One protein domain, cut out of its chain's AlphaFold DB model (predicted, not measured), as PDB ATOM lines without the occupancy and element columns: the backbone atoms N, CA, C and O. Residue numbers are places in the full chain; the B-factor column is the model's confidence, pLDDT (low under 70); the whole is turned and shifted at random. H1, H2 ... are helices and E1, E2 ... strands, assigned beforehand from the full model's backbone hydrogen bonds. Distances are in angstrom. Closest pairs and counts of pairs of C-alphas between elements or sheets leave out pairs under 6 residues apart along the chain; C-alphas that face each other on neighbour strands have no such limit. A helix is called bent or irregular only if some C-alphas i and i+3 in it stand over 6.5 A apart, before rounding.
ATOM      1  N   ARG A 303      14.359 -16.623  16.134       93.31
ATOM      2  CA  ARG A 303      14.937 -15.617  17.018       93.31
ATOM      3  C   ARG A 303      16.420 -15.507  16.740       93.31
ATOM      4  O   ARG A 303      17.089 -16.512  16.498       93.31
ATOM      5  N   TYR A 304      16.886 -14.269  16.765       95.75
ATOM      6  CA  TYR A 304      18.260 -13.897  16.486       95.75
ATOM      7  C   TYR A 304      18.864 -13.280  17.741       95.75
ATOM      8  O   TYR A 304      18.219 -12.476  18.423       95.75
ATOM      9  N   VAL A 305      20.099 -13.661  18.039       95.81
ATOM     10  CA  VAL A 305      20.894 -13.100  19.133       95.81
ATOM     11  C   VAL A 305      22.321 -12.905  18.650       95.81
ATOM     12  O   VAL A 305      22.894 -13.803  18.034       95.81
ATOM     13  N   PHE A 306      22.888 -11.731  18.917       96.06
ATOM     14  CA  PHE A 306      24.309 -11.495  18.693       96.06
ATOM     15  C   PHE A 306      25.106 -11.854  19.947       96.06
ATOM     16  O   PHE A 306      24.726 -11.489  21.065       96.06
ATOM     17  N   VAL A 307      26.225 -12.541  19.735       95.56
ATOM     18  CA  VAL A 307      27.301 -12.688  20.715       95.56
ATOM     19  C   VAL A 307      28.354 -11.634  20.398       95.56
ATOM     20  O   VAL A 307      28.819 -11.545  19.261       95.56
ATOM     21  N   ASP A 308      28.700 -10.817  21.384       95.50
ATOM     22  CA  ASP A 308      29.696  -9.749  21.305       95.50
ATOM     23  C   ASP A 308      30.590  -9.868  22.540       95.50
ATOM     24  O   ASP A 308      30.112  -9.723  23.665       95.50
ATOM     25  N   THR A 309      31.880 -10.145  22.349       91.81
ATOM     26  CA  THR A 309      32.825 -10.370  23.457       91.81
ATOM     27  C   THR A 309      33.075  -9.121  24.302       91.81
ATOM     28  O   THR A 309      33.666  -9.228  25.372       91.81
ATOM     29  N   ASN A 310      32.632  -7.948  23.839       92.75
ATOM     30  CA  ASN A 310      32.656  -6.700  24.601       92.75
ATOM     31  C   ASN A 310      31.401  -6.507  25.474       92.75
ATOM     32  O   ASN A 310      31.314  -5.523  26.208       92.75
ATOM     33  N   SER A 311      30.407  -7.400  25.387       91.88
ATOM     34  CA  SER A 311      29.229  -7.348  26.255       91.88
ATOM     35  C   SER A 311      29.603  -7.684  27.704       91.88
ATOM     36  O   SER A 311      30.292  -8.679  27.937       91.88
ATOM     37  N   PRO A 312      29.095  -6.931  28.699       88.62
ATOM     38  CA  PRO A 312      29.248  -7.287  30.106       88.62
ATOM     39  C   PRO A 312      28.453  -8.547  30.494       88.62
ATOM     40  O   PRO A 312      28.691  -9.096  31.565       88.62
ATOM     41  N   LEU A 313      27.517  -9.011  29.652       88.44
ATOM     42  CA  LEU A 313      26.615 -10.133  29.940       88.44
ATOM     43  C   LEU A 313      27.313 -11.491  29.722       88.44
ATOM     44  O   LEU A 313      26.998 -12.229  28.784       88.44
ATOM     45  N   VAL A 314      28.307 -11.805  30.554       83.50
ATOM     46  CA  VAL A 314      29.135 -13.023  30.449       83.50
ATOM     47  C   VAL A 314      28.704 -14.151  31.392       83.50
ATOM     48  O   VAL A 314      29.044 -15.311  31.140       83.50
ATOM     49  N   ALA A 315      27.950 -13.861  32.453       78.19
ATOM     50  CA  ALA A 315      27.458 -14.858  33.394       78.19
ATOM     51  C   ALA A 315      26.090 -15.410  32.965       78.19
ATOM     52  O   ALA A 315      25.261 -14.717  32.385       78.19
ATOM     53  N   GLN A 316      25.795 -16.669  33.305       69.69
ATOM     54  CA  GLN A 316      24.513 -17.304  32.953       69.69
ATOM     55  C   GLN A 316      23.289 -16.538  33.502       69.69
ATOM     56  O   GLN A 316      22.229 -16.550  32.874       69.69
ATOM     57  N   ALA A 317      23.431 -15.867  34.650       73.06
ATOM     58  CA  ALA A 317      22.388 -15.029  35.246       73.06
ATOM     59  C   ALA A 317      22.003 -13.832  34.352       73.06
ATOM     60  O   ALA A 317      20.842 -13.425  34.332       73.06
ATOM     61  N   ASP A 318      22.942 -13.338  33.542       83.94
ATOM     62  CA  ASP A 318      22.762 -12.178  32.665       83.94
ATOM     63  C   ASP A 318      21.849 -12.471  31.466       83.94
ATOM     64  O   ASP A 318      21.392 -11.557  30.784       83.94
ATOM     65  N   ALA A 319      21.522 -13.744  31.219       83.94
ATOM     66  CA  ALA A 319      20.652 -14.181  30.130       83.94
ATOM     67  C   ALA A 319      19.209 -13.639  30.204       83.94
ATOM     68  O   ALA A 319      18.452 -13.799  29.250       83.94
ATOM     69  N   ALA A 320      18.806 -13.025  31.322       88.06
ATOM     70  CA  ALA A 320      17.554 -12.269  31.430       88.06
ATOM     71  C   ALA A 320      17.632 -10.865  30.788       88.06
ATOM     72  O   ALA A 320      16.602 -10.321  30.402       88.06
ATOM     73  N   ASN A 321      18.840 -10.308  30.639       89.62
ATOM     74  CA  ASN A 321      19.103  -8.981  30.068       89.62
ATOM     75  C   ASN A 321      19.428  -9.033  28.560       89.62
ATOM     76  O   ASN A 321      19.513  -7.999  27.895       89.62
ATOM     77  N   VAL A 322      19.608 -10.235  28.003       91.88
ATOM     78  CA  VAL A 322      19.849 -10.447  26.571       91.88
ATOM     79  C   VAL A 322      18.556 -10.237  25.790       91.88
ATOM     80  O   VAL A 322      17.563 -10.931  26.013       91.88
ATOM     81  N   THR A 323      18.578  -9.320  24.825       91.31
ATOM     82  CA  THR A 323      17.427  -9.093  23.943       91.31
ATOM     83  C   THR A 323      17.447 -10.077  22.775       91.31
ATOM     84  O   THR A 323      18.481 -10.304  22.147       91.31
ATOM     85  N   LEU A 324      16.290 -10.676  22.482       93.12
ATOM     86  CA  LEU A 324      16.098 -11.602  21.367       93.12
ATOM     87  C   LEU A 324      15.240 -10.948  20.288       93.12
ATOM     88  O   LEU A 324      14.173 -10.405  20.569       93.12
ATOM     89  N   HIS A 325      15.703 -11.032  19.047       94.88
ATOM     90  CA  HIS A 325      15.195 -10.226  17.941       94.88
ATOM     91  C   HIS A 325      14.438 -11.061  16.906       94.88
ATOM     92  O   HIS A 325      14.658 -12.268  16.783       94.88
ATOM     93  N   GLY A 326      13.541 -10.410  16.158       91.44
ATOM     94  CA  GLY A 326      12.769 -11.025  15.070       91.44
ATOM     95  C   GLY A 326      13.495 -11.069  13.722       91.44
ATOM     96  O   GLY A 326      13.054 -11.780  12.824       91.44
ATOM     97  N   ASP A 327      14.608 -10.347  13.583       93.19
ATOM     98  CA  ASP A 327      15.416 -10.263  12.366       93.19
ATOM     99  C   ASP A 327      16.908 -10.021  12.691       93.19
ATOM    100  O   ASP A 327      17.269  -9.631  13.802       93.19
ATOM    101  N   ILE A 328      17.782 -10.244  11.704       94.44
ATOM    102  CA  ILE A 328      19.242 -10.114  11.850       94.44
ATOM    103  C   ILE A 328      19.692  -8.652  11.996       94.44
ATOM    104  O   ILE A 328      20.678  -8.383  12.684       94.44
ATOM    105  N   ALA A 329      19.017  -7.704  11.342       95.12
ATOM    106  CA  ALA A 329      19.443  -6.308  11.320       95.12
ATOM    107  C   ALA A 329      19.187  -5.631  12.673       95.12
ATOM    108  O   ALA A 329      20.090  -4.979  13.193       95.12
ATOM    109  N   SER A 330      18.025  -5.857  13.294       95.56
ATOM    110  CA  SER A 330      17.752  -5.343  14.640       95.56
ATOM    111  C   SER A 330      18.630  -6.007  15.709       95.56
ATOM    112  O   SER A 330      19.096  -5.319  16.618       95.56
ATOM    113  N   ALA A 331      18.939  -7.304  15.568       94.56
ATOM    114  CA  ALA A 331      19.855  -8.020  16.464       94.56
ATOM    115  C   ALA A 331      21.291  -7.464  16.412       94.56
ATOM    116  O   ALA A 331      21.979  -7.376  17.431       94.56
ATOM    117  N   ARG A 332      21.734  -7.054  15.220       95.00
ATOM    118  CA  ARG A 332      23.037  -6.425  14.974       95.00
ATOM    119  C   ARG A 332      23.147  -5.058  15.640       95.00
ATOM    120  O   ARG A 332      24.158  -4.778  16.289       95.00
ATOM    121  N   THR A 333      22.125  -4.218  15.461       95.56
ATOM    122  CA  THR A 333      22.078  -2.835  15.969       95.56
ATOM    123  C   THR A 333      21.706  -2.734  17.447       95.56
ATOM    124  O   THR A 333      21.704  -1.632  17.992       95.56
ATOM    125  N   ALA A 334      21.389  -3.852  18.104       94.06
ATOM    126  CA  ALA A 334      21.194  -3.902  19.545       94.06
ATOM    127  C   ALA A 334      22.414  -3.310  20.290       94.06
ATOM    128  O   ALA A 334      23.554  -3.558  19.877       94.06
ATOM    129  N   PRO A 335      22.218  -2.561  21.391       94.62
ATOM    130  CA  PRO A 335      23.318  -2.121  22.245       94.62
ATOM    131  C   PRO A 335      24.186  -3.301  22.699       94.62
ATOM    132  O   PRO A 335      23.666  -4.355  23.056       94.62
ATOM    133  N   THR A 336      25.509  -3.128  22.760       93.56
ATOM    134  CA  THR A 336      26.421  -4.177  23.262       93.56
ATOM    135  C   THR A 336      26.044  -4.650  24.673       93.56
ATOM    136  O   THR A 336      26.132  -5.838  24.956       93.56
ATOM    137  N   ALA A 337      25.492  -3.769  25.517       91.25
ATOM    138  CA  ALA A 337      24.978  -4.114  26.845       91.25
ATOM    139  C   ALA A 337      23.748  -5.053  26.861       91.25
ATOM    140  O   ALA A 337      23.422  -5.578  27.919       91.25
ATOM    141  N   SER A 338      23.067  -5.274  25.727       92.38
ATOM    142  CA  SER A 338      21.946  -6.222  25.591       92.38
ATOM    143  C   SER A 338      22.267  -7.428  24.694       92.38
ATOM    144  O   SER A 338      21.378  -8.234  24.407       92.38
ATOM    145  N   LYS A 339      23.517  -7.549  24.223       95.31
ATOM    146  CA  LYS A 339      24.040  -8.720  23.495       95.31
ATOM    147  C   LYS A 339      24.579  -9.755  24.479       95.31
ATOM    148  O   LYS A 339      24.965  -9.409  25.591       95.31
ATOM    149  N   ALA A 340      24.652 -11.020  24.080       94.31
ATOM    150  CA  ALA A 340      25.283 -12.048  24.909       94.31
ATOM    151  C   ALA A 340      26.818 -11.908  24.878       94.31
ATOM    152  O   ALA A 340      27.386 -11.692  23.813       94.31
ATOM    153  N   GLY A 341      27.502 -12.078  26.012       91.94
ATOM    154  CA  GLY A 341      28.972 -12.070  26.075       91.94
ATOM    155  C   GLY A 341      29.633 -13.387  25.649       91.94
ATOM    156  O   GLY A 341      30.827 -13.426  25.369       91.94
ATOM    157  N   ASN A 342      28.871 -14.488  25.597       91.44
ATOM    158  CA  ASN A 342      29.323 -15.793  25.104       91.44
ATOM    159  C   ASN A 342      28.150 -16.670  24.620       91.44
ATOM    160  O   ASN A 342      26.974 -16.325  24.779       91.44
ATOM    161  N   LEU A 343      28.481 -17.828  24.039       89.50
ATOM    162  CA  LEU A 343      27.511 -18.776  23.484       89.50
ATOM    163  C   LEU A 343      26.558 -19.356  24.548       89.50
ATOM    164  O   LEU A 343      25.362 -19.479  24.279       89.50
ATOM    165  N   MET A 344      27.037 -19.674  25.760       85.88
ATOM    166  CA  MET A 344      26.178 -20.190  26.841       85.88
ATOM    167  C   MET A 344      25.100 -19.189  27.258       85.88
ATOM    168  O   MET A 344      23.952 -19.585  27.473       85.88
ATOM    169  N   VAL A 345      25.438 -17.900  27.342       88.69
ATOM    170  CA  VAL A 345      24.484 -16.837  27.690       88.69
ATOM    171  C   VAL A 345      23.409 -16.682  26.605       88.69
ATOM    172  O   VAL A 345      22.222 -16.619  26.929       88.69
ATOM    173  N   ALA A 346      23.786 -16.740  25.322       91.38
ATOM    174  CA  ALA A 346      22.839 -16.738  24.202       91.38
ATOM    175  C   ALA A 346      21.866 -17.939  24.239       91.38
ATOM    176  O   ALA A 346      20.651 -17.776  24.105       91.38
ATOM    177  N   LEU A 347      22.379 -19.148  24.491       87.94
ATOM    178  CA  LEU A 347      21.569 -20.368  24.618       87.94
ATOM    179  C   LEU A 347      20.641 -20.330  25.843       87.94
ATOM    180  O   LEU A 347      19.493 -20.776  25.779       87.94
ATOM    181  N   GLN A 348      21.105 -19.781  26.966       87.50
ATOM    182  CA  GLN A 348      20.266 -19.610  28.148       87.50
ATOM    183  C   GLN A 348      19.151 -18.580  27.901       87.50
ATOM    184  O   GLN A 348      18.025 -18.808  28.345       87.50
ATOM    185  N   ALA A 349      19.412 -17.508  27.143       89.56
ATOM    186  CA  ALA A 349      18.388 -16.541  26.747       89.56
ATOM    187  C   ALA A 349      17.304 -17.200  25.873       89.56
ATOM    188  O   ALA A 349      16.110 -17.047  26.142       89.56
ATOM    189  N   PHE A 350      17.700 -18.029  24.896       90.19
ATOM    190  CA  PHE A 350      16.765 -18.839  24.102       90.19
ATOM    191  C   PHE A 350      15.882 -19.747  24.981       90.19
ATOM    192  O   PHE A 350      14.661 -19.773  24.808       90.19
ATOM    193  N   LYS A 351      16.466 -20.454  25.963       86.00
ATOM    194  CA  LYS A 351      15.705 -21.262  26.937       86.00
ATOM    195  C   LYS A 351      14.732 -20.409  27.754       86.00
ATOM    196  O   LYS A 351      13.590 -20.828  27.935       86.00
ATOM    197  N   ASN A 352      15.172 -19.258  28.262       87.31
ATOM    198  CA  ASN A 352      14.337 -18.370  29.074       87.31
ATOM    199  C   ASN A 352      13.098 -17.921  28.287       87.31
ATOM    200  O   ASN A 352      11.984 -18.024  28.798       87.31
ATOM    201  N   LEU A 353      13.275 -17.526  27.021       87.25
ATOM    202  CA  LEU A 353      12.167 -17.143  26.146       87.25
ATOM    203  C   LEU A 353      11.211 -18.310  25.850       87.25
ATOM    204  O   LEU A 353      10.001 -18.108  25.874       87.25
ATOM    205  N   LEU A 354      11.715 -19.525  25.612       83.75
ATOM    206  CA  LEU A 354      10.864 -20.706  25.390       83.75
ATOM    207  C   LEU A 354      10.064 -21.106  26.639       83.75
ATOM    208  O   LEU A 354       8.917 -21.526  26.522       83.75
ATOM    209  N   ILE A 355      10.634 -20.941  27.839       84.69
ATOM    210  CA  ILE A 355       9.918 -21.162  29.106       84.69
ATOM    211  C   ILE A 355       8.848 -20.085  29.324       84.69
ATOM    212  O   ILE A 355       7.726 -20.416  29.697       84.69
ATOM    213  N   ALA A 356       9.176 -18.813  29.075       85.81
ATOM    214  CA  ALA A 356       8.243 -17.697  29.223       85.81
ATOM    215  C   ALA A 356       7.132 -17.693  28.157       85.81
ATOM    216  O   ALA A 356       6.027 -17.220  28.414       85.81
ATOM    217  N   ASN A 357       7.411 -18.212  26.959       84.31
ATOM    218  CA  ASN A 357       6.481 -18.234  25.840       84.31
ATOM    219  C   ASN A 357       6.584 -19.541  25.033       84.31
ATOM    220  O   ASN A 357       7.116 -19.586  23.920       84.31
ATOM    221  N   ALA A 358       5.992 -20.603  25.584       80.81
ATOM    222  CA  ALA A 358       5.949 -21.926  24.963       80.81
ATOM    223  C   ALA A 358       5.260 -21.955  23.579       80.81
ATOM    224  O   ALA A 358       5.492 -22.891  22.817       80.81
ATOM    225  N   SER A 359       4.461 -20.939  23.216       80.62
ATOM    226  CA  SER A 359       3.828 -20.841  21.887       80.62
ATOM    227  C   SER A 359       4.818 -20.560  20.745       80.62
ATOM    228  O   SER A 359       4.490 -20.764  19.575       80.62
ATOM    229  N   LEU A 360       6.041 -20.124  21.072       80.38
ATOM    230  CA  LEU A 360       7.115 -19.922  20.098       80.38
ATOM    231  C   LEU A 360       7.746 -21.229  19.613       80.38
ATOM    232  O   LEU A 360       8.382 -21.227  18.560       80.38
ATOM    233  N   ALA A 361       7.543 -22.337  20.332       77.62
ATOM    234  CA  ALA A 361       7.864 -23.653  19.804       77.62
ATOM    235  C   ALA A 361       7.064 -23.921  18.512       77.62
ATOM    236  O   ALA A 361       5.925 -23.450  18.383       77.62
ATOM    237  N   PRO A 362       7.616 -24.674  17.545       79.88
ATOM    238  CA  PRO A 362       6.837 -25.138  16.409       79.88
ATOM    239  C   PRO A 362       5.664 -26.015  16.900       79.88
ATOM    240  O   PRO A 362       5.847 -26.830  17.810       79.88
ATOM    241  N   PRO A 363       4.457 -25.852  16.322       81.88
ATOM    242  CA  PRO A 363       3.300 -26.691  16.618       81.88
ATOM    243  C   PRO A 363       3.523 -28.099  16.061       81.88
ATOM    244  O   PRO A 363       4.380 -28.282  15.201       81.88
ATOM    245  N   ASP A 364       2.724 -29.066  16.491       82.25
ATOM    246  CA  ASP A 364       2.653 -30.420  15.934       82.25
ATOM    247  C   ASP A 364       2.333 -30.409  14.423       82.25
ATOM    248  O   ASP A 364       1.420 -29.701  13.996       82.25
ATOM    249  N   ALA A 365       3.037 -31.215  13.621       83.00
ATOM    250  CA  ALA A 365       2.646 -31.539  12.241       83.00
ATOM    251  C   ALA A 365       3.365 -32.801  11.726       83.00
ATOM    252  O   ALA A 365       4.383 -33.220  12.275       83.00
ATOM    253  N   ASN A 366       2.829 -33.412  10.665       84.88
ATOM    254  CA  ASN A 366       3.393 -34.580   9.966       84.88
ATOM    255  C   ASN A 366       3.819 -35.724  10.918       84.88
ATOM    256  O   ASN A 366       4.861 -36.357  10.749       84.88
ATOM    257  N   GLY A 367       3.024 -35.967  11.968       76.44
ATOM    258  CA  GLY A 367       3.273 -36.995  12.988       76.44
ATOM    259  C   GLY A 367       4.328 -36.647  14.049       76.44
ATOM    260  O   GLY A 367       4.478 -37.402  15.008       76.44
ATOM    261  N   VAL A 368       5.025 -35.514  13.929       79.19
ATOM    262  CA  VAL A 368       5.958 -35.015  14.945       79.19
ATOM    263  C   VAL A 368       5.190 -34.122  15.916       79.19
ATOM    264  O   VAL A 368       4.693 -33.064  15.528       79.19
ATOM    265  N   THR A 369       5.093 -34.529  17.187       75.56
ATOM    266  CA  THR A 369       4.448 -33.674  18.196       75.56
ATOM    267  C   THR A 369       5.320 -32.465  18.554       75.56
ATOM    268  O   THR A 369       6.543 -32.501  18.401       75.56
ATOM    269  N   GLY A 370       4.729 -31.376  19.037       66.44
ATOM    270  CA  GLY A 370       5.463 -30.203  19.507       66.44
ATOM    271  C   GLY A 370       6.189 -30.477  20.828       66.44
ATOM    272  O   GLY A 370       5.827 -31.367  21.597       66.44
ATOM    273  N   THR A 371       7.242 -29.717  21.122       64.19
ATOM    274  CA  THR A 371       7.844 -29.646  22.469       64.19
ATOM    275  C   THR A 371       7.974 -28.199  22.880       64.19
ATOM    276  O   THR A 371       8.522 -27.405  22.124       64.19
ATOM    277  N   THR A 372       7.629 -27.886  24.126       55.47
ATOM    278  CA  THR A 372       7.709 -26.545  24.734       55.47
ATOM    279  C   THR A 372       9.123 -25.931  24.812       55.47
ATOM    280  O   THR A 372       9.291 -24.877  25.418       55.47
ATOM    281  N   ARG A 373      10.162 -26.577  24.252       55.34
ATOM    282  CA  ARG A 373      11.583 -26.174  24.337       55.34
ATOM    283  C   ARG A 373      12.411 -26.429  23.058       55.34
ATOM    284  O   ARG A 373      13.623 -26.617  23.151       55.34
ATOM    285  N   ALA A 374      11.791 -26.444  21.876       64.31
ATOM    286  CA  ALA A 374      12.520 -26.571  20.605       64.31
ATOM    287  C   ALA A 374      12.960 -25.194  20.063       64.31
ATOM    288  O   ALA A 374      12.133 -24.304  19.889       64.31
ATOM    289  N   SER A 375      14.258 -25.036  19.773       77.56
ATOM    290  CA  SER A 375      14.872 -23.818  19.198       77.56
ATOM    291  C   SER A 375      15.165 -23.976  17.697       77.56
ATOM    292  O   SER A 375      16.230 -23.611  17.197       77.56
ATOM    293  N   ASP A 376      14.218 -24.586  16.982       84.94
ATOM    294  CA  ASP A 376      14.371 -24.998  15.585       84.94
ATOM    295  C   ASP A 376      14.633 -23.787  14.670       84.94
ATOM    296  O   ASP A 376      13.774 -22.922  14.496       84.94
ATOM    297  N   TYR A 377      15.828 -23.747  14.072       88.38
ATOM    298  CA  TYR A 377      16.340 -22.674  13.207       88.38
ATOM    299  C   TYR A 377      16.432 -21.289  13.858       88.38
ATOM    300  O   TYR A 377      16.386 -20.270  13.167       88.38
ATOM    301  N   TRP A 378      16.587 -21.231  15.181       92.12
ATOM    302  CA  TRP A 378      17.007 -20.004  15.858       92.12
ATOM    303  C   TRP A 378      18.513 -19.802  15.638       92.12
ATOM    304  O   TRP A 378      19.274 -20.775  15.639       92.12
ATOM    305  N   GLU A 379      18.937 -18.556  15.408       95.00
ATOM    306  CA  GLU A 379      20.302 -18.235  14.971       95.00
ATOM    307  C   GLU A 379      21.066 -17.448  16.041       95.00
ATOM    308  O   GLU A 379      20.666 -16.357  16.455       95.00
ATOM    309  N   ILE A 380      22.205 -18.000  16.452       95.38
ATOM    310  CA  ILE A 380      23.216 -17.311  17.248       95.38
ATOM    311  C   ILE A 380      24.258 -16.768  16.275       95.38
ATOM    312  O   ILE A 380      24.894 -17.534  15.546       95.38
ATOM    313  N   ILE A 381      24.412 -15.449  16.249       97.38
ATOM    314  CA  ILE A 381      25.304 -14.750  15.328       97.38
ATOM    315  C   ILE A 381      26.503 -14.248  16.116       97.38
ATOM    316  O   ILE A 381      26.372 -13.495  17.078       97.38
ATOM    317  N   LEU A 382      27.680 -14.695  15.720       97.06
ATOM    318  CA  LEU A 382      28.942 -14.300  16.317       97.06
ATOM    319  C   LEU A 382      29.413 -13.003  15.646       97.06
ATOM    320  O   LEU A 382      29.508 -12.946  14.421       97.06
ATOM    321  N   THR A 383      29.675 -11.960  16.441       96.56
ATOM    322  CA  THR A 383      30.159 -10.663  15.934       96.56
ATOM    323  C   THR A 383      31.510 -10.825  15.238       96.56
ATOM    324  O   THR A 383      32.381 -11.555  15.721       96.56
ATOM    325  N   ASP A 384      31.682 -10.146  14.103       96.00
ATOM    326  CA  ASP A 384      32.883 -10.278  13.285       96.00
ATOM    327  C   ASP A 384      34.153  -9.712  13.944       96.00
ATOM    328  O   ASP A 384      34.097  -8.836  14.808       96.00
ATOM    329  N   GLY A 385      35.313 -10.230  13.535       93.56
ATOM    330  CA  GLY A 385      36.629  -9.810  14.031       93.56
ATOM    331  C   GLY A 385      36.941 -10.224  15.476       93.56
ATOM    332  O   GLY A 385      37.996  -9.863  15.995       93.56
ATOM    333  N   GLN A 386      36.050 -10.971  16.134       94.31
ATOM    334  CA  GLN A 386      36.180 -11.383  17.532       94.31
ATOM    335  C   GLN A 386      36.474 -12.883  17.687       94.31
ATOM    336  O   GLN A 386      36.087 -13.726  16.872       94.31
ATOM    337  N   THR A 387      37.135 -13.221  18.800       93.69
ATOM    338  CA  THR A 387      37.316 -14.605  19.255       93.69
ATOM    339  C   THR A 387      36.327 -14.925  20.365       93.69
ATOM    340  O   THR A 387      36.561 -14.645  21.540       93.69
ATOM    341  N   HIS A 388      35.224 -15.550  19.982       92.75
ATOM    342  CA  HIS A 388      34.173 -16.015  20.873       92.75
ATOM    343  C   HIS A 388      34.614 -17.276  21.607       92.75
ATOM    344  O   HIS A 388      35.319 -18.122  21.056       92.75
ATOM    345  N   THR A 389      34.149 -17.444  22.840       87.38
ATOM    346  CA  THR A 389      34.293 -18.702  23.582       87.38
ATOM    347  C   THR A 389      32.920 -19.300  23.854       87.38
ATOM    348  O   THR A 389      31.915 -18.587  23.878       87.38
ATOM    349  N   VAL A 390      32.865 -20.618  24.065       79.75
ATOM    350  CA  VAL A 390      31.609 -21.282  24.457       79.75
ATOM    351  C   VAL A 390      31.058 -20.672  25.754       79.75
ATOM    352  O   VAL A 390      29.879 -20.337  25.819       79.75
ATOM    353  N   GLY A 391      31.927 -20.449  26.743       72.69
ATOM    354  CA  GLY A 391      31.595 -19.938  28.076       72.69
ATOM    355  C   GLY A 391      32.032 -20.903  29.186       72.69
ATOM    356  O   GLY A 391      32.570 -21.978  28.916       72.69
ATOM    357  N   GLY A 392      31.832 -20.499  30.442       64.50
ATOM    358  CA  GLY A 392      32.025 -21.364  31.613       64.50
ATOM    359  C   GLY A 392      30.882 -22.371  31.793       64.50
ATOM    360  O   GLY A 392      29.835 -22.252  31.157       64.50
ATOM    361  N   ALA A 393      31.075 -23.360  32.672       53.69
ATOM    362  CA  ALA A 393      30.062 -24.380  32.934       53.69
ATOM    363  C   ALA A 393      28.740 -23.756  33.405       53.69
ATOM    364  O   ALA A 393      28.699 -23.021  34.392       53.69
ATOM    365  N   ILE A 394      27.649 -24.129  32.741       51.94
ATOM    366  CA  ILE A 394      26.314 -23.977  33.310       51.94
ATOM    367  C   ILE A 394      26.192 -24.949  34.489       51.94
ATOM    368  O   ILE A 394      26.608 -26.105  34.388       51.94
ATOM    369  N   SER A 395      25.620 -24.485  35.606       51.47
ATOM    370  CA  SER A 395      25.299 -25.366  36.733       51.47
ATOM    371  C   SER A 395      24.415 -26.525  36.255       51.47
ATOM    372  O   SER A 395      23.612 -26.370  35.336       51.47
ATOM    373  N   SER A 396      24.571 -27.710  36.849       42.25
ATOM    374  CA  SER A 396      24.135 -29.009  36.297       42.25
ATOM    375  C   SER A 396      22.634 -29.166  35.959       42.25
ATOM    376  O   SER A 396      22.235 -30.166  35.359       42.25
ATOM    377  N   ALA A 397      21.799 -28.164  36.241       46.50
ATOM    378  CA  ALA A 397      20.429 -28.022  35.758       46.50
ATOM    379  C   ALA A 397      20.340 -27.438  34.321       46.50
ATOM    380  O   ALA A 397      19.820 -26.340  34.101       46.50
ATOM    381  N   THR A 398      20.822 -28.216  33.343       54.22
ATOM    382  CA  THR A 398      20.390 -28.252  31.920       54.22
ATOM    383  C   THR A 398      19.708 -27.004  31.325       54.22
ATOM    384  O   THR A 398      18.541 -26.707  31.613       54.22
ATOM    385  N   PRO A 399      20.282 -26.430  30.256       50.78
ATOM    386  CA  PRO A 399      19.501 -26.033  29.093       50.78
ATOM    387  C   PRO A 399      19.578 -27.117  28.023       50.78
ATOM    388  O   PRO A 399      20.324 -27.001  27.058       50.78
ATOM    389  N   SER A 400      18.750 -28.153  28.170       61.00
ATOM    390  CA  SER A 400      18.437 -29.059  27.065       61.00
ATOM    391  C   SER A 400      17.539 -28.326  26.059       61.00
ATOM    392  O   SER A 400      16.317 -28.514  26.032       61.00
ATOM    393  N   LEU A 401      18.138 -27.438  25.267       69.31
ATOM    394  CA  LEU A 401      17.565 -27.039  23.991       69.31
ATOM    395  C   LEU A 401      17.763 -28.232  23.064       69.31
ATOM    396  O   LEU A 401      18.856 -28.449  22.557       69.31
ATOM    397  N   ASN A 402      16.711 -29.028  22.896       71.38
ATOM    398  CA  ASN A 402      16.691 -30.130  21.946       71.38
ATOM    399  C   ASN A 402      15.795 -29.700  20.780       71.38
ATOM    400  O   ASN A 402      14.570 -29.732  20.926       71.38
ATOM    401  N   PRO A 403      16.381 -29.253  19.653       71.50
ATOM    402  CA  PRO A 403      15.660 -29.063  18.410       71.50
ATOM    403  C   PRO A 403      14.906 -30.337  18.063       71.50
ATOM    404  O   PRO A 403      15.467 -31.439  18.132       71.50
ATOM    405  N   ARG A 404      13.621 -30.198  17.748       75.00
ATOM    406  CA  ARG A 404      12.756 -31.358  17.536       75.00
ATOM    407  C   ARG A 404      12.666 -31.695  16.065       75.00
ATOM    408  O   ARG A 404      12.838 -32.855  15.721       75.00
ATOM    409  N   GLU A 405      12.522 -30.712  15.191       78.31
ATOM    410  CA  GLU A 405      12.549 -30.927  13.745       78.31
ATOM    411  C   GLU A 405      13.812 -30.356  13.112       78.31
ATOM    412  O   GLU A 405      14.490 -31.056  12.360       78.31
ATOM    413  N   GLY A 406      14.147 -29.116  13.460       82.25
ATOM    414  CA  GLY A 406      15.237 -28.360  12.853       82.25
ATOM    415  C   GLY A 406      16.608 -28.533  13.507       82.25
ATOM    416  O   GLY A 406      16.900 -29.518  14.185       82.25
ATOM    417  N   LEU A 407      17.457 -27.527  13.292       87.81
ATOM    418  CA  LEU A 407      18.812 -27.404  13.840       87.81
ATOM    419  C   LEU A 407      18.932 -26.060  14.571       87.81
ATOM    420  O   LEU A 407      18.365 -25.071  14.107       87.81
ATOM    421  N   THR A 408      19.703 -25.982  15.657       89.38
ATOM    422  CA  THR A 408      20.138 -24.681  16.195       89.38
ATOM    423  C   THR A 408      21.305 -24.172  15.355       89.38
ATOM    424  O   THR A 408      22.289 -24.890  15.156       89.38
ATOM    425  N   ILE A 409      21.211 -22.942  14.850       93.19
ATOM    426  CA  ILE A 409      22.238 -22.355  13.985       93.19
ATOM    427  C   ILE A 409      23.209 -21.534  14.836       93.19
ATOM    428  O   ILE A 409      22.791 -20.675  15.611       93.19
ATOM    429  N   VAL A 410      24.507 -21.754  14.641       94.00
ATOM    430  CA  VAL A 410      25.571 -20.860  15.112       94.00
ATOM    431  C   VAL A 410      26.351 -20.413  13.891       94.00
ATOM    432  O   VAL A 410      26.869 -21.247  13.146       94.00
ATOM    433  N   ARG A 411      26.425 -19.106  13.649       96.38
ATOM    434  CA  ARG A 411      27.055 -18.587  12.438       96.38
ATOM    435  C   ARG A 411      27.943 -17.382  12.674       96.38
ATOM    436  O   ARG A 411      27.698 -16.603  13.592       96.38
ATOM    437  N   GLY A 412      28.931 -17.217  11.804       96.75
ATOM    438  CA  GLY A 412      29.602 -15.938  11.648       96.75
ATOM    439  C   GLY A 412      28.683 -14.893  11.021       96.75
ATOM    440  O   GLY A 412      27.631 -15.206  10.447       96.75
ATOM    441  N   ASP A 413      29.079 -13.637  11.175       95.12
ATOM    442  CA  ASP A 413      28.304 -12.488  10.736       95.12
ATOM    443  C   ASP A 413      28.062 -12.499   9.208       95.12
ATOM    444  O   ASP A 413      29.021 -12.416   8.439       95.12
ATOM    445  N   PRO A 414      26.802 -12.536   8.723       94.81
ATOM    446  CA  PRO A 414      26.511 -12.581   7.286       94.81
ATOM    447  C   PRO A 414      26.852 -11.294   6.517       94.81
ATOM    448  O   PRO A 414      26.711 -11.274   5.298       94.81
ATOM    449  N   THR A 415      27.243 -10.212   7.200       95.06
ATOM    450  CA  THR A 415      27.684  -8.951   6.569       95.06
ATOM    451  C   THR A 415      29.201  -8.788   6.535       95.06
ATOM    452  O   THR A 415      29.699  -7.886   5.863       95.06
ATOM    453  N   ALA A 416      29.943  -9.659   7.222       94.06
ATOM    454  CA  ALA A 416      31.392  -9.696   7.126       94.06
ATOM    455  C   ALA A 416      31.828 -10.148   5.726       94.06
ATOM    456  O   ALA A 416      31.226 -11.039   5.125       94.06
ATOM    457  N   ALA A 417      32.921  -9.577   5.217       93.88
ATOM    458  CA  ALA A 417      33.444  -9.937   3.899       93.88
ATOM    459  C   ALA A 417      34.023 -11.367   3.855       93.88
ATOM    460  O   ALA A 417      34.014 -12.003   2.802       93.88
ATOM    461  N   ASN A 418      34.537 -11.872   4.983       91.69
ATOM    462  CA  ASN A 418      35.061 -13.235   5.102       91.69
ATOM    463  C   ASN A 418      34.992 -13.755   6.557       91.69
ATOM    464  O   ASN A 418      36.035 -13.946   7.190       91.69
ATOM    465  N   PRO A 419      33.792 -14.032   7.098       90.19
ATOM    466  CA  PRO A 419      33.638 -14.446   8.493       90.19
ATOM    467  C   PRO A 419      34.315 -15.796   8.808       90.19
ATOM    468  O   PRO A 419      34.662 -16.037   9.962       90.19
ATOM    469  N   ARG A 420      34.636 -16.633   7.799       88.44
ATOM    470  CA  ARG A 420      35.502 -17.822   7.981       88.44
ATOM    471  C   ARG A 420      36.906 -17.478   8.485       88.44
ATOM    472  O   ARG A 420      37.544 -18.328   9.095       88.44
ATOM    473  N   ALA A 421      37.422 -16.287   8.181       88.12
ATOM    474  CA  ALA A 421      38.754 -15.854   8.599       88.12
ATOM    475  C   ALA A 421      38.721 -15.043   9.901       88.12
ATOM    476  O   ALA A 421      39.645 -15.141  10.707       88.12
ATOM    477  N   THR A 422      37.670 -14.244  10.094       92.19
ATOM    478  CA  THR A 422      37.596 -13.188  11.114       92.19
ATOM    479  C   THR A 422      36.680 -13.509  12.293       92.19
ATOM    480  O   THR A 422      36.880 -12.950  13.368       92.19
ATOM    481  N   THR A 423      35.717 -14.425  12.145       95.25
ATOM    482  CA  THR A 423      34.831 -14.852  13.235       95.25
ATOM    483  C   THR A 423      35.265 -16.213  13.784       95.25
ATOM    484  O   THR A 423      35.092 -17.245  13.129       95.25
ATOM    485  N   ILE A 424      35.820 -16.234  14.999       94.38
ATOM    486  CA  ILE A 424      36.363 -17.451  15.624       94.38
ATOM    487  C   ILE A 424      35.464 -17.893  16.781       94.38
ATOM    488  O   ILE A 424      35.206 -17.110  17.687       94.38
ATOM    489  N   LEU A 425      35.044 -19.160  16.797       92.69
ATOM    490  CA  LEU A 425      34.460 -19.830  17.960       92.69
ATOM    491  C   LEU A 425      35.468 -20.826  18.538       92.69
ATOM    492  O   LEU A 425      35.811 -21.833  17.913       92.69
ATOM    493  N   ARG A 426      35.929 -20.547  19.755       89.50
ATOM    494  CA  ARG A 426      36.939 -21.326  20.468       89.50
ATOM    495  C   ARG A 426      36.314 -22.184  21.569       89.50
ATOM    496  O   ARG A 426      35.485 -21.732  22.363       89.50
ATOM    497  N   THR A 427      36.770 -23.429  21.633       81.44
ATOM    498  CA  THR A 427      36.519 -24.366  22.739       81.44
ATOM    499  C   THR A 427      36.968 -23.788  24.088       81.44
ATOM    500  O   THR A 427      38.039 -23.192  24.207       81.44
ATOM    501  N   GLY A 428      36.113 -23.927  25.107       76.62
ATOM    502  CA  GLY A 428      36.393 -23.480  26.475       76.62
ATOM    503  C   GLY A 428      37.200 -24.499  27.287       76.62
ATOM    504  O   GLY A 428      37.655 -25.511  26.765       76.62
ATOM    505  N   ASN A 429      37.336 -24.245  28.590       68.69
ATOM    506  CA  ASN A 429      37.992 -25.160  29.537       68.69
ATOM    507  C   ASN A 429      36.982 -26.005  30.355       68.69
ATOM    508  O   ASN A 429      37.389 -26.742  31.248       68.69
ATOM    509  N   ALA A 430      35.675 -25.859  30.113       60.44
ATOM    510  CA  ALA A 430      34.600 -26.400  30.950       60.44
ATOM    511  C   ALA A 430      33.512 -27.115  30.120       60.44
ATOM    512  O   ALA A 430      33.565 -27.108  28.892       60.44
ATOM    513  N   GLN A 431      32.560 -27.768  30.805       61.12
ATOM    514  CA  GLN A 431      31.589 -28.694  30.202       61.12
ATOM    515  C   GLN A 431      30.748 -28.099  29.065       61.12
ATOM    516  O   GLN A 431      30.475 -26.902  29.003       61.12
ATOM    517  N   ALA A 432      30.319 -28.991  28.176       59.38
ATOM    518  CA  ALA A 432      29.909 -28.655  26.829       59.38
ATOM    519  C   ALA A 432      28.391 -28.800  26.603       59.38
ATOM    520  O   ALA A 432      27.668 -29.420  27.385       59.38
ATOM    521  N   VAL A 433      27.874 -28.189  25.534       63.00
ATOM    522  CA  VAL A 433      26.422 -27.964  25.410       63.00
ATOM    523  C   VAL A 433      25.659 -29.252  25.091       63.00
ATOM    524  O   VAL A 433      25.936 -29.917  24.092       63.00
ATOM    525  N   GLN A 434      24.633 -29.552  25.895       67.38
ATOM    526  CA  GLN A 434      23.651 -30.603  25.622       67.38
ATOM    527  C   GLN A 434      22.566 -30.108  24.656       67.38
ATOM    528  O   GLN A 434      21.473 -29.716  25.063       67.38
ATOM    529  N   ASN A 435      22.879 -30.147  23.367       63.81
ATOM    530  CA  ASN A 435      21.923 -29.982  22.278       63.81
ATOM    531  C   ASN A 435      22.275 -31.007  21.193       63.81
ATOM    532  O   ASN A 435      23.447 -31.191  20.855       63.81
ATOM    533  N   GLN A 436      21.257 -31.706  20.696       71.12
ATOM    534  CA  GLN A 436      21.404 -32.816  19.760       71.12
ATOM    535  C   GLN A 436      21.564 -32.379  18.297       71.12
ATOM    536  O   GLN A 436      21.976 -33.205  17.486       71.12
ATOM    537  N   ARG A 437      21.243 -31.128  17.925       80.81
ATOM    538  CA  ARG A 437      21.247 -30.694  16.517       80.81
ATOM    539  C   ARG A 437      21.811 -29.304  16.297       80.81
ATOM    540  O   ARG A 437      21.242 -28.304  16.733       80.81
ATOM    541  N   TRP A 438      22.884 -29.256  15.518       86.25
ATOM    542  CA  TRP A 438      23.647 -28.043  15.273       86.25
ATOM    543  C   TRP A 438      23.902 -27.791  13.798       86.25
ATOM    544  O   TRP A 438      24.151 -28.722  13.036       86.25
ATOM    545  N   TRP A 439      23.938 -26.517  13.427       92.12
ATOM    546  CA  TRP A 439      24.377 -26.065  12.117       92.12
ATOM    547  C   TRP A 439      25.378 -24.920  12.275       92.12
ATOM    548  O   TRP A 439      24.998 -23.794  12.596       92.12
ATOM    549  N   PHE A 440      26.659 -25.221  12.064       91.75
ATOM    550  CA  PHE A 440      27.738 -24.235  12.052       91.75
ATOM    551  C   PHE A 440      27.888 -23.665  10.652       91.75
ATOM    552  O   PHE A 440      27.970 -24.431   9.689       91.75
ATOM    553  N   ARG A 441      27.897 -22.334  10.540       93.88
ATOM    554  CA  ARG A 441      27.908 -21.638   9.246       93.88
ATOM    555  C   ARG A 441      28.914 -20.503   9.232       93.88
ATOM    556  O   ARG A 441      28.968 -19.732  10.185       93.88
ATOM    557  N   ASP A 442      29.633 -20.339   8.127       93.88
ATOM    558  CA  ASP A 442      30.363 -19.098   7.832       93.88
ATOM    559  C   ASP A 442      31.358 -18.670   8.939       93.88
ATOM    560  O   ASP A 442      31.416 -17.497   9.280       93.88
ATOM    561  N   LEU A 443      32.100 -19.593   9.566       94.38
ATOM    562  CA  LEU A 443      32.955 -19.285  10.732       94.38
ATOM    563  C   LEU A 443      34.208 -20.165  10.833       94.38
ATOM    564  O   LEU A 443      34.351 -21.158  10.112       94.38
ATOM    565  N   ARG A 444      35.102 -19.829  11.770       92.19
ATOM    566  CA  ARG A 444      36.231 -20.674  12.184       92.19
ATOM    567  C   ARG A 444      35.977 -21.344  13.533       92.19
ATOM    568  O   ARG A 444      35.645 -20.673  14.503       92.19
ATOM    569  N   LEU A 445      36.199 -22.653  13.612       89.62
ATOM    570  CA  LEU A 445      36.235 -23.423  14.856       89.62
ATOM    571  C   LEU A 445      37.687 -23.617  15.319       89.62
ATOM    572  O   LEU A 445      38.532 -24.096  14.557       89.62
ATOM    573  N   GLU A 446      37.969 -23.288  16.579       87.94
ATOM    574  CA  GLU A 446      39.245 -23.575  17.245       87.94
ATOM    575  C   GLU A 446      39.062 -24.609  18.365       87.94
ATOM    576  O   GLU A 446      38.455 -24.335  19.408       87.94
ATOM    577  N   LEU A 447      39.584 -25.817  18.136       82.88
ATOM    578  CA  LEU A 447      39.383 -26.997  18.981       82.88
ATOM    579  C   LEU A 447      40.632 -27.309  19.817       82.88
ATOM    580  O   LEU A 447      41.720 -27.460  19.266       82.88
ATOM    581  N   GLY A 448      40.487 -27.420  21.137       79.56
ATOM    582  CA  GLY A 448      41.558 -27.830  22.042       79.56
ATOM    583  C   GLY A 448      41.193 -27.676  23.520       79.56
ATOM    584  O   GLY A 448      40.587 -26.684  23.928       79.56
ATOM    585  N   GLY A 449      41.574 -28.665  24.326       77.12
ATOM    586  CA  GLY A 449      41.329 -28.708  25.769       77.12
ATOM    587  C   GLY A 449      40.038 -29.446  26.114       77.12
ATOM    588  O   GLY A 449      40.097 -30.551  26.644       77.12
ATOM    589  N   ALA A 450      38.881 -28.881  25.763       74.25
ATOM    590  CA  ALA A 450      37.573 -29.512  25.962       74.25
ATOM    591  C   ALA A 450      36.761 -29.566  24.660       74.25
ATOM    592  O   ALA A 450      36.907 -28.712  23.787       74.25
ATOM    593  N   VAL A 451      35.904 -30.580  24.520       73.94
ATOM    594  CA  VAL A 451      35.038 -30.732  23.337       73.94
ATOM    595  C   VAL A 451      34.016 -29.600  23.249       73.94
ATOM    596  O   VAL A 451      33.580 -29.074  24.271       73.94
ATOM    597  N   LEU A 452      33.609 -29.230  22.032       74.25
ATOM    598  CA  LEU A 452      32.634 -28.152  21.830       74.25
ATOM    599  C   LEU A 452      31.234 -28.558  22.343       74.25
ATOM    600  O   LEU A 452      30.526 -27.727  22.914       74.25
ATOM    601  N   PHE A 453      30.880 -29.849  22.223       71.12
ATOM    602  CA  PHE A 453      29.602 -30.429  22.664       71.12
ATOM    603  C   PHE A 453      29.754 -31.760  23.409       71.12
ATOM    604  O   PHE A 453      30.495 -32.652  22.990       71.12
TER     605      PHE A 453
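What this domain is: This is residues 303 to 453 of the 936 residues of an uncharacterized protein of Sphingomonas sp. (UniProt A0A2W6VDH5). Amid little regular structure, one strongly twisted parallel sheet, E1 E2 E4 E6 E5 E3, curls into a folded sheet, bent back at E6 so that E1 E2 E4 face E5 E3. H3 packs with its residues 343 to 350 on part of one face, over E2 and only just over E1; H2 and H4 are on the opposite face. The 151 printed residues, 59 in named elements, run E1 H1 H2 H3 E2 E3 E4 H4 E5 E6, class mixed; the whole is compact, radius of gyration of the C-alphas 14.6 A, spans 42 by 33 by 27 A.

How they stand to each other: Begin at E1, residues 304 to 307, parallel to E2, residues 379 to 382; N 307 and O 381 are 2.8 A apart. Between them H1, residues 316 to 320, H2, 328 to 333, and H3, 343 to 356, complete a strand-helix-strand unit, parallel neighbours with helices between. H1 touches H3, closest C-alphas Ala 319 and Ala 349, 4.7 A. Every O i to N i+4 pair is within hydrogen-bond range in H2 and H3, 0 of 1 in H1, with 1 of 2 O i to N i+3 pairs.

Where its parts are: Find C-alpha 304 at (18.260, -13.897, 16.486). H3 spans 20.1 A. E3 is residues 387 to 389, E4 408 to 412, H4 419 to 422, E5 424 to 426. E6, 437 to 447, spans 18.7 A, ending at (39.383, -26.997, 18.981).

The domain as a whole: The printed part has no cut; H3 to E2 and E3 to E4 are long links. Confidence is under 70 in 23 residues, among them 392 to 401.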